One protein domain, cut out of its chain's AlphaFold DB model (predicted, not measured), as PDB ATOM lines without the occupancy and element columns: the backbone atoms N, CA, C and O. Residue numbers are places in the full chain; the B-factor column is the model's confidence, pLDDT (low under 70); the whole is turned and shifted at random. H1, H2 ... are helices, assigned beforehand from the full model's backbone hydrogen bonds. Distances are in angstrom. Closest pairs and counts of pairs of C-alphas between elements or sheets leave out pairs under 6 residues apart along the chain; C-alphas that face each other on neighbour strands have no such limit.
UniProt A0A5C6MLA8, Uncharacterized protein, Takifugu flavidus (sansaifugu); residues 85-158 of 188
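Overview. This is residues 85 to 158 of the 188 residues of an uncharacterized protein of Takifugu flavidus (sansaifugu) (UniProt A0A5C6MLA8). Two helices, H1 and H2, cross near their middles as an X, and a third helix, H3, lies across the side of that X where H1 begins and H2 ends. The two links between the helices lie toward opposite ends of the longest axis. The printed part has 74 residues with three named helices, in the order H1, H2, H3, and no named strand; its class is all helix. The whole is compact, with a radius of gyration of the C-alphas of 12.8 A, and its C-alphas span 39 by 32 by 19 A.

Along the chain. Residues 85 to 90 come before H1, the first named helix. H1 is residues 91 to 106, 23.5 A from first to last C-alpha, and begins at C-alpha 91 at (39.085, 42.317, 39.750). H2, the longest helix by residues, is residues 113 to 131, 27.1 A long, and begins at C-alpha 113 at (57.412, 35.788, 27.611). H3 is residues 140 to 156, 24.4 A long, and ends at C-alpha 156 at (31.237, 36.674, 26.858).

Arrangement. H1 and H2 touch, and their closest C-alphas, those of Tyr 98 and His 123, are 4.7 A apart. They run opposite ways at a steep tilt of 69.6 degrees, only just short of about perpendicular. Residues 91 to 95 of H1 and 145 to 149 of H3 only just touch, with 3 pairs of C-alphas within 8 A. The closest are those of Phe 91 and Phe 145, at 6.6 A. H1 and H3 run the same way at a steep tilt of 47 degrees. Residues 126 to 130 of H2 touch residues 142 to 146 of H3, and the closest C-alphas, those of Leu 130 and Arg 146, are 6.2 A apart. The lines of H2 and H3 are about perpendicular, but only just, at 71 degrees. The helix packing is mostly crossed: of these three touching pairs, 0 are at a shallow tilt. In H3 every O i to N i+4 pair is within hydrogen-bond range, while H1 has 11 of 12 and H2 has 14 of 15.

Size, cuts and confidence. The two C-alphas farthest apart are those of Gln 109 and Asn 135, at 39.5 A. The C-alphas of the first and last printed residues, Arg 85 and Gly 158, are 32.2 A apart. The printed part has no cut. The links from H1 to H2, with 6 residues, and from H2 to H3, with 8 residues, are short. The mean pLDDT of the printed part of this model is 88.5; residue 110 and residues 157 to 158 are under 70.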
ATOM      1  N   ARG A  85      51.080  37.699  44.643       92.50
ATOM      2  CA  ARG A  85      51.697  38.786  43.860       92.50
ATOM      3  C   ARG A  85      50.685  39.794  43.304       92.50
ATOM      4  O   ARG A  85      51.050  40.919  42.993       92.50
ATOM      5  N   PHE A  86      49.418  39.406  43.230       94.12
ATOM      6  CA  PHE A  86      48.316  40.207  42.708       94.12
ATOM      7  C   PHE A  86      47.576  40.967  43.824       94.12
ATOM      8  O   PHE A  86      46.419  41.355  43.681       94.12
ATOM      9  N   LYS A  87      48.231  41.189  44.973       89.38
ATOM     10  CA  LYS A  87      47.634  41.842  46.151       89.38
ATOM     11  C   LYS A  87      47.112  43.259  45.902       89.38
ATOM     12  O   LYS A  87      46.259  43.719  46.651       89.38
ATOM     13  N   SER A  88      47.644  43.942  44.893       89.25
ATOM     14  CA  SER A  88      47.249  45.296  44.495       89.25
ATOM     15  C   SER A  88      46.357  45.326  43.258       89.25
ATOM     16  O   SER A  88      45.954  46.410  42.859       89.25
ATOM     17  N   PHE A  89      46.079  44.173  42.648       92.62
ATOM     18  CA  PHE A  89      45.332  44.114  41.400       92.62
ATOM     19  C   PHE A  89      43.839  44.240  41.675       92.62
ATOM     20  O   PHE A  89      43.335  43.701  42.668       92.62
ATOM     21  N   THR A  90      43.131  44.907  40.775       92.88
ATOM     22  CA  THR A  90      41.672  44.939  40.752       92.88
ATOM     23  C   THR A  90      41.099  43.638  40.186       92.88
ATOM     24  O   THR A  90      41.801  42.816  39.584       92.88
ATOM     25  N   PHE A  91      39.797  43.434  40.362       93.44
ATOM     26  CA  PHE A  91      39.085  42.317  39.750       93.44
ATOM     27  C   PHE A  91      39.145  42.394  38.221       93.44
ATOM     28  O   PHE A  91      39.310  41.362  37.571       93.44
ATOM     29  N   GLU A  92      39.070  43.598  37.645       93.12
ATOM     30  CA  GLU A  92      39.188  43.805  36.203       93.12
ATOM     31  C   GLU A  92      40.579  43.435  35.676       93.12
ATOM     32  O   GLU A  92      40.696  42.744  34.662       93.12
ATOM     33  N   GLU A  93      41.638  43.856  36.366       94.62
ATOM     34  CA  GLU A  93      43.015  43.515  35.996       94.62
ATOM     35  C   GLU A  93      43.237  42.003  36.067       94.62
ATOM     36  O   GLU A  93      43.788  41.409  35.140       94.62
ATOM     37  N   MET A  94      42.738  41.358  37.126       97.00
ATOM     38  CA  MET A  94      42.776  39.901  37.242       97.00
ATOM     39  C   MET A  94      41.998  39.206  36.126       97.00
ATOM     40  O   MET A  94      42.477  38.215  35.581       97.00
ATOM     41  N   TRP A  95      40.823  39.719  35.758       95.38
ATOM     42  CA  TRP A  95      40.044  39.189  34.643       95.38
ATOM     43  C   TRP A  95      40.797  39.289  33.317       95.38
ATOM     44  O   TRP A  95      40.838  38.307  32.579       95.38
ATOM     45  N   LYS A  96      41.420  40.438  33.025       94.88
ATOM     46  CA  LYS A  96      42.212  40.640  31.802       94.88
ATOM     47  C   LYS A  96      43.313  39.587  31.698       94.88
ATOM     48  O   LYS A  96      43.328  38.841  30.721       94.88
ATOM     49  N   TRP A  97      44.133  39.428  32.739       96.06
ATOM     50  CA  TRP A  97      45.195  38.413  32.767       96.06
ATOM     51  C   TRP A  97      44.667  36.974  32.690       96.06
ATOM     52  O   TRP A  97      45.203  36.160  31.939       96.06
ATOM     53  N   TYR A  98      43.587  36.665  33.412       95.44
ATOM     54  CA  TYR A  98      42.930  35.356  33.363       95.44
ATOM     55  C   TYR A  98      42.406  35.012  31.960       95.44
ATOM     56  O   TYR A  98      42.577  33.884  31.496       95.44
ATOM     57  N   SER A  99      41.775  35.975  31.284       92.31
ATOM     58  CA  SER A  99      41.225  35.802  29.936       92.31
ATOM     59  C   SER A  99      42.308  35.737  28.861       92.31
ATOM     60  O   SER A  99      42.192  34.930  27.939       92.31
ATOM     61  N   LEU A 100      43.390  36.509  29.021       91.56
ATOM     62  CA  LEU A 100      44.525  36.518  28.105       91.56
ATOM     63  C   LEU A 100      45.163  35.130  28.014       91.56
ATOM     64  O   LEU A 100      45.499  34.688  26.926       91.56
ATOM     65  N   HIS A 101      45.239  34.384  29.122       92.06
ATOM     66  CA  HIS A 101      45.755  33.012  29.101       92.06
ATOM     67  C   HIS A 101      45.022  32.117  28.087       92.06
ATOM     68  O   HIS A 101      45.662  31.364  27.362       92.06
ATOM     69  N   LYS A 102      43.687  32.222  27.986       86.81
ATOM     70  CA  LYS A 102      42.909  31.446  27.003       86.81
ATOM     71  C   LYS A 102      43.231  31.868  25.562       86.81
ATOM     72  O   LYS A 102      43.295  31.008  24.694       86.81
ATOM     73  N   GLN A 103      43.464  33.160  25.325       86.12
ATOM     74  CA  GLN A 103      43.837  33.695  24.007       86.12
ATOM     75  C   GLN A 103      45.249  33.253  23.591       86.12
ATOM     76  O   GLN A 103      45.459  32.816  22.462       86.12
ATOM     77  N   LEU A 104      46.201  33.280  24.525       87.25
ATOM     78  CA  LEU A 104      47.574  32.820  24.300       87.25
ATOM     79  C   LEU A 104      47.655  31.300  24.073       87.25
ATOM     80  O   LEU A 104      48.562  30.828  23.400       87.25
ATOM     81  N   LEU A 105      46.708  30.515  24.606       84.50
ATOM     82  CA  LEU A 105      46.601  29.087  24.284       84.50
ATOM     83  C   LEU A 105      46.141  28.845  22.840       84.50
ATOM     84  O   LEU A 105      46.572  27.869  22.232       84.50
ATOM     85  N   SER A 106      45.270  29.704  22.297       82.81
ATOM     86  CA  SER A 106      44.821  29.600  20.901       82.81
ATOM     87  C   SER A 106      45.857  30.092  19.888       82.81
ATOM     88  O   SER A 106      45.876  29.590  18.769       82.81
ATOM     89  N   ASP A 107      46.729  31.024  20.280       82.75
ATOM     90  CA  ASP A 107      47.857  31.485  19.467       82.75
ATOM     91  C   ASP A 107      49.110  31.679  20.344       82.75
ATOM     92  O   ASP A 107      49.331  32.762  20.894       82.75
ATOM     93  N   PRO A 108      49.952  30.637  20.480       72.50
ATOM     94  CA  PRO A 108      51.145  30.687  21.322       72.50
ATOM     95  C   PRO A 108      52.247  31.632  20.828       72.50
ATOM     96  O   PRO A 108      53.183  31.895  21.589       72.50
ATOM     97  N   GLN A 109      52.192  32.098  19.571       75.44
ATOM     98  CA  GLN A 109      53.156  33.063  19.022       75.44
ATOM     99  C   GLN A 109      52.750  34.514  19.310       75.44
ATOM    100  O   GLN A 109      53.599  35.404  19.280       75.44
ATOM    101  N   CYS A 110      51.479  34.746  19.636       69.94
ATOM    102  CA  CYS A 110      50.999  36.024  20.130       69.94
ATOM    103  C   CYS A 110      51.476  36.215  21.584       69.94
ATOM    104  O   CYS A 110      51.300  35.332  22.416       69.94
ATOM    105  N   GLY A 111      52.097  37.352  21.906       80.81
ATOM    106  CA  GLY A 111      52.461  37.731  23.279       80.81
ATOM    107  C   GLY A 111      53.911  37.453  23.705       80.81
ATOM    108  O   GLY A 111      54.569  36.496  23.298       80.81
ATOM    109  N   SER A 112      54.417  38.325  24.574       89.88
ATOM    110  CA  SER A 112      55.756  38.251  25.159       89.88
ATOM    111  C   SER A 112      55.888  37.136  26.207       89.88
ATOM    112  O   SER A 112      54.914  36.681  26.811       89.88
ATOM    113  N   ASP A 113      57.124  36.725  26.510       90.44
ATOM    114  CA  ASP A 113      57.412  35.788  27.611       90.44
ATOM    115  C   ASP A 113      56.867  36.269  28.958       90.44
ATOM    116  O   ASP A 113      56.399  35.471  29.773       90.44
ATOM    117  N   HIS A 114      56.916  37.583  29.190       91.31
ATOM    118  CA  HIS A 114      56.381  38.186  30.400       91.31
ATOM    119  C   HIS A 114      54.860  38.018  30.482       91.31
ATOM    120  O   HIS A 114      54.354  37.575  31.513       91.31
ATOM    121  N   GLU A 115      54.144  38.315  29.395       91.94
ATOM    122  CA  GLU A 115      52.687  38.180  29.337       91.94
ATOM    123  C   GLU A 115      52.246  36.732  29.521       91.94
ATOM    124  O   GLU A 115      51.328  36.474  30.297       91.94
ATOM    125  N   ARG A 116      52.944  35.779  28.892       91.50
ATOM    126  CA  ARG A 116      52.668  34.344  29.050       91.50
ATOM    127  C   ARG A 116      52.788  33.899  30.504       91.50
ATOM    128  O   ARG A 116      51.864  33.282  31.033       91.50
ATOM    129  N   ARG A 117      53.880  34.269  31.181       92.88
ATOM    130  CA  ARG A 117      54.081  33.943  32.604       92.88
ATOM    131  C   ARG A 117      53.024  34.598  33.492       92.88
ATOM    132  O   ARG A 117      52.401  33.918  34.303       92.88
ATOM    133  N   MET A 118      52.773  35.896  33.311       94.88
ATOM    134  CA  MET A 118      51.776  36.635  34.094       94.88
ATOM    135  C   MET A 118      50.364  36.064  33.920       94.88
ATOM    136  O   MET A 118      49.662  35.845  34.910       94.88
ATOM    137  N   ALA A 119      49.964  35.770  32.682       95.00
ATOM    138  CA  ALA A 119      48.668  35.185  32.368       95.00
ATOM    139  C   ALA A 119      48.526  33.767  32.943       95.00
ATOM    140  O   ALA A 119      47.484  33.445  33.509       95.00
ATOM    141  N   GLN A 120      49.570  32.935  32.870       94.81
ATOM    142  CA  GLN A 120      49.569  31.584  33.443       94.81
ATOM    143  C   GLN A 120      49.428  31.597  34.973       94.81
ATOM    144  O   GLN A 120      48.638  30.835  35.545       94.81
ATOM    145  N   GLU A 121      50.163  32.474  35.655       96.12
ATOM    146  CA  GLU A 121      50.075  32.623  37.109       96.12
ATOM    147  C   GLU A 121      48.701  33.144  37.542       96.12
ATOM    148  O   GLU A 121      48.092  32.597  38.468       96.12
ATOM    149  N   ALA A 122      48.171  34.157  36.845       96.31
ATOM    150  CA  ALA A 122      46.816  34.643  37.077       96.31
ATOM    151  C   ALA A 122      45.789  33.530  36.831       96.31
ATOM    152  O   ALA A 122      44.907  33.320  37.662       96.31
ATOM    153  N   HIS A 123      45.934  32.758  35.750       95.69
ATOM    154  CA  HIS A 123      45.036  31.655  35.425       95.69
ATOM    155  C   HIS A 123      44.988  30.597  36.525       95.69
ATOM    156  O   HIS A 123      43.907  30.237  36.994       95.69
ATOM    157  N   THR A 124      46.157  30.168  36.993       95.00
ATOM    158  CA  THR A 124      46.291  29.209  38.094       95.00
ATOM    159  C   THR A 124      45.650  29.754  39.372       95.00
ATOM    160  O   THR A 124      44.859  29.069  40.024       95.00
ATOM    161  N   SER A 125      45.923  31.024  39.691       94.88
ATOM    162  CA  SER A 125      45.390  31.691  40.879       94.88
ATOM    163  C   SER A 125      43.872  31.879  40.837       94.88
ATOM    164  O   SER A 125      43.231  31.813  41.879       94.88
ATOM    165  N   VAL A 126      43.269  32.089  39.667       94.81
ATOM    166  CA  VAL A 126      41.807  32.182  39.530       94.81
ATOM    167  C   VAL A 126      41.163  30.796  39.547       94.81
ATOM    168  O   VAL A 126      40.150  30.603  40.223       94.81
ATOM    169  N   LYS A 127      41.750  29.808  38.855       94.00
ATOM    170  CA  LYS A 127      41.173  28.460  38.726       94.00
ATOM    171  C   LYS A 127      40.952  27.771  40.065       94.00
ATOM    172  O   LYS A 127      39.901  27.156  40.216       94.00
ATOM    173  N   GLN A 128      41.859  27.926  41.033       92.81
ATOM    174  CA  GLN A 128      41.672  27.390  42.392       92.81
ATOM    175  C   GLN A 128      40.347  27.844  43.031       92.81
ATOM    176  O   GLN A 128      39.665  27.045  43.666       92.81
ATOM    177  N   TRP A 129      39.922  29.093  42.815       93.44
ATOM    178  CA  TRP A 129      38.676  29.613  43.385       93.44
ATOM    179  C   TRP A 129      37.446  29.151  42.611       93.44
ATOM    180  O   TRP A 129      36.378  28.996  43.193       93.44
ATOM    181  N   LEU A 130      37.578  28.938  41.300       92.25
ATOM    182  CA  LEU A 130      36.471  28.462  40.472       92.25
ATOM    183  C   LEU A 130      36.100  27.012  40.798       92.25
ATOM    184  O   LEU A 130      34.912  26.690  40.814       92.25
ATOM    185  N   VAL A 131      37.098  26.167  41.082       91.94
ATOM    186  CA  VAL A 131      36.890  24.744  41.405       91.94
ATOM    187  C   VAL A 131      36.531  24.501  42.870       91.94
ATOM    188  O   VAL A 131      35.877  23.509  43.173       91.94
ATOM    189  N   MET A 132      36.932  25.393  43.778       90.38
ATOM    190  CA  MET A 132      36.612  25.263  45.198       90.38
ATOM    191  C   MET A 132      35.132  25.572  45.470       90.38
ATOM    192  O   MET A 132      34.549  26.492  44.881       90.38
ATOM    193  N   ALA A 133      34.516  24.812  46.382       88.62
ATOM    194  CA  ALA A 133      33.140  25.049  46.792       88.62
ATOM    195  C   ALA A 133      33.014  26.401  47.506       88.62
ATOM    196  O   ALA A 133      33.893  26.827  48.255       88.62
ATOM    197  N   GLU A 134      31.892  27.092  47.302       85.00
ATOM    198  CA  GLU A 134      31.718  28.446  47.838       85.00
ATOM    199  C   GLU A 134      31.781  28.497  49.371       85.00
ATOM    200  O   GLU A 134      32.219  29.499  49.942       85.00
ATOM    201  N   ASN A 135      31.370  27.426  50.050       84.75
ATOM    202  CA  ASN A 135      31.415  27.329  51.509       84.75
ATOM    203  C   ASN A 135      32.848  27.253  52.052       84.75
ATOM    204  O   ASN A 135      33.096  27.779  53.135       84.75
ATOM    205  N   ASP A 136      33.783  26.728  51.260       88.25
ATOM    206  CA  ASP A 136      35.192  26.567  51.636       88.25
ATOM    207  C   ASP A 136      36.011  27.843  51.387       88.25
ATOM    208  O   ASP A 136      37.127  28.007  51.880       88.25
ATOM    209  N   ILE A 137      35.444  28.814  50.662       87.94
ATOM    210  CA  ILE A 137      36.077  30.115  50.454       87.94
ATOM    211  C   ILE A 137      35.958  30.949  51.735       87.94
ATOM    212  O   ILE A 137      34.897  31.486  52.072       87.94
ATOM    213  N   ALA A 138      37.084  31.120  52.425       78.88
ATOM    214  CA  ALA A 138      37.140  31.782  53.726       78.88
ATOM    215  C   ALA A 138      36.655  33.247  53.713       78.88
ATOM    216  O   ALA A 138      36.037  33.714  54.676       78.88
ATOM    217  N   THR A 139      36.923  33.997  52.637       80.75
ATOM    218  CA  THR A 139      36.667  35.446  52.592       80.75
ATOM    219  C   THR A 139      35.527  35.809  51.645       80.75
ATOM    220  O   THR A 139      35.408  35.272  50.545       80.75
ATOM    221  N   SER A 140      34.686  36.769  52.045       77.44
ATOM    222  CA  SER A 140      33.608  37.264  51.178       77.44
ATOM    223  C   SER A 140      34.139  37.973  49.930       77.44
ATOM    224  O   SER A 140      33.521  37.876  48.873       77.44
ATOM    225  N   SER A 141      35.316  38.606  50.025       81.62
ATOM    226  CA  SER A 141      36.009  39.192  48.873       81.62
ATOM    227  C   SER A 141      36.289  38.143  47.792       81.62
ATOM    228  O   SER A 141      35.939  38.351  46.635       81.62
ATOM    229  N   LEU A 142      36.816  36.970  48.164       88.81
ATOM    230  CA  LEU A 142      37.083  35.894  47.204       88.81
ATOM    231  C   LEU A 142      35.804  35.252  46.656       88.81
ATOM    232  O   LEU A 142      35.754  34.933  45.470       88.81
ATOM    233  N   LYS A 143      34.744  35.114  47.468       88.38
ATOM    234  CA  LYS A 143      33.430  34.660  46.969       88.38
ATOM    235  C   LYS A 143      32.883  35.613  45.909       88.38
ATOM    236  O   LYS A 143      32.406  35.188  44.860       88.38
ATOM    237  N   ARG A 144      33.006  36.917  46.160       87.44
ATOM    238  CA  ARG A 144      32.600  37.964  45.224       87.44
ATOM    239  C   ARG A 144      33.459  37.966  43.965       87.44
ATOM    240  O   ARG A 144      32.907  38.062  42.878       87.44
ATOM    241  N   PHE A 145      34.775  37.827  44.103       92.06
ATOM    242  CA  PHE A 145      35.682  37.701  42.967       92.06
ATOM    243  C   PHE A 145      35.310  36.500  42.092       92.06
ATOM    244  O   PHE A 145      35.135  36.642  40.888       92.06
ATOM    245  N   ARG A 146      35.079  35.332  42.704       93.50
ATOM    246  CA  ARG A 146      34.592  34.135  42.006       93.50
ATOM    247  C   ARG A 146      33.301  34.416  41.239       93.50
ATOM    248  O   ARG A 146      33.221  34.092  40.057       93.50
ATOM    249  N   LYS A 147      32.310  35.043  41.883       91.06
ATOM    250  CA  LYS A 147      31.056  35.442  41.226       91.06
ATOM    251  C   LYS A 147      31.306  36.387  40.045       91.06
ATOM    252  O   LYS A 147      30.768  36.145  38.974       91.06
ATOM    253  N   TYR A 148      32.160  37.396  40.215       91.62
ATOM    254  CA  TYR A 148      32.538  38.334  39.156       91.62
ATOM    255  C   TYR A 148      33.128  37.620  37.930       91.62
ATOM    256  O   TYR A 148      32.696  37.881  36.810       91.62
ATOM    257  N   ILE A 149      34.061  36.681  38.130       94.44
ATOM    258  CA  ILE A 149      34.650  35.892  37.036       94.44
ATOM    259  C   ILE A 149      33.576  35.063  36.317       94.44
ATOM    260  O   ILE A 149      33.498  35.104  35.093       94.44
ATOM    261  N   LEU A 150      32.716  34.358  37.062       91.94
ATOM    262  CA  LEU A 150      31.647  33.532  36.486       91.94
ATOM    263  C   LEU A 150      30.624  34.362  35.696       91.94
ATOM    264  O   LEU A 150      30.198  33.953  34.616       91.94
ATOM    265  N   ASP A 151      30.230  35.526  36.214       89.88
ATOM    266  CA  ASP A 151      29.285  36.422  35.542       89.88
ATOM    267  C   ASP A 151      29.902  36.997  34.248       89.88
ATOM    268  O   ASP A 151      29.227  37.077  33.220       89.88
ATOM    269  N   ARG A 152      31.206  37.312  34.250       90.12
ATOM    270  CA  ARG A 152      31.950  37.763  33.059       90.12
ATOM    271  C   ARG A 152      32.111  36.663  32.009       90.12
ATOM    272  O   ARG A 152      31.955  36.946  30.822       90.12
ATOM    273  N   GLU A 153      32.372  35.419  32.418       90.12
ATOM    274  CA  GLU A 153      32.398  34.281  31.491       90.12
ATOM    275  C   GLU A 153      31.031  34.094  30.822       90.12
ATOM    276  O   GLU A 153      30.979  33.934  29.608       90.12
ATOM    277  N   LYS A 154      29.919  34.206  31.559       87.62
ATOM    278  CA  LYS A 154      28.568  34.139  30.971       87.62
ATOM    279  C   LYS A 154      28.296  35.273  29.978       87.62
ATOM    280  O   LYS A 154      27.744  35.021  28.910       87.62
ATOM    281  N   ALA A 155      28.710  36.499  30.300       81.69
ATOM    282  CA  ALA A 155      28.520  37.661  29.429       81.69
ATOM    283  C   ALA A 155      29.288  37.541  28.096       81.69
ATOM    284  O   ALA A 155      28.771  37.933  27.056       81.69
ATOM    285  N   GLN A 156      30.486  36.939  28.096       71.88
ATOM    286  CA  GLN A 156      31.237  36.674  26.858       71.88
ATOM    287  C   GLN A 156      30.545  35.674  25.912       71.88
ATOM    288  O   GLN A 156      30.824  35.699  24.719       71.88
ATOM    289  N   HIS A 157      29.635  34.832  26.414       63.97
ATOM    290  CA  HIS A 157      28.905  33.833  25.619       63.97
ATOM    291  C   HIS A 157      27.496  34.300  25.190       63.97
ATOM    292  O   HIS A 157      26.677  33.477  24.792       63.97
ATOM    293  N   GLY A 158      27.204  35.609  25.239       48.81
ATOM    294  CA  GLY A 158      26.002  36.194  24.622       48.81
ATOM    295  C   GLY A 158      24.814  36.479  25.549       48.81
ATOM    296  O   GLY A 158      23.717  36.726  25.054       48.81
TER     297      GLY A 158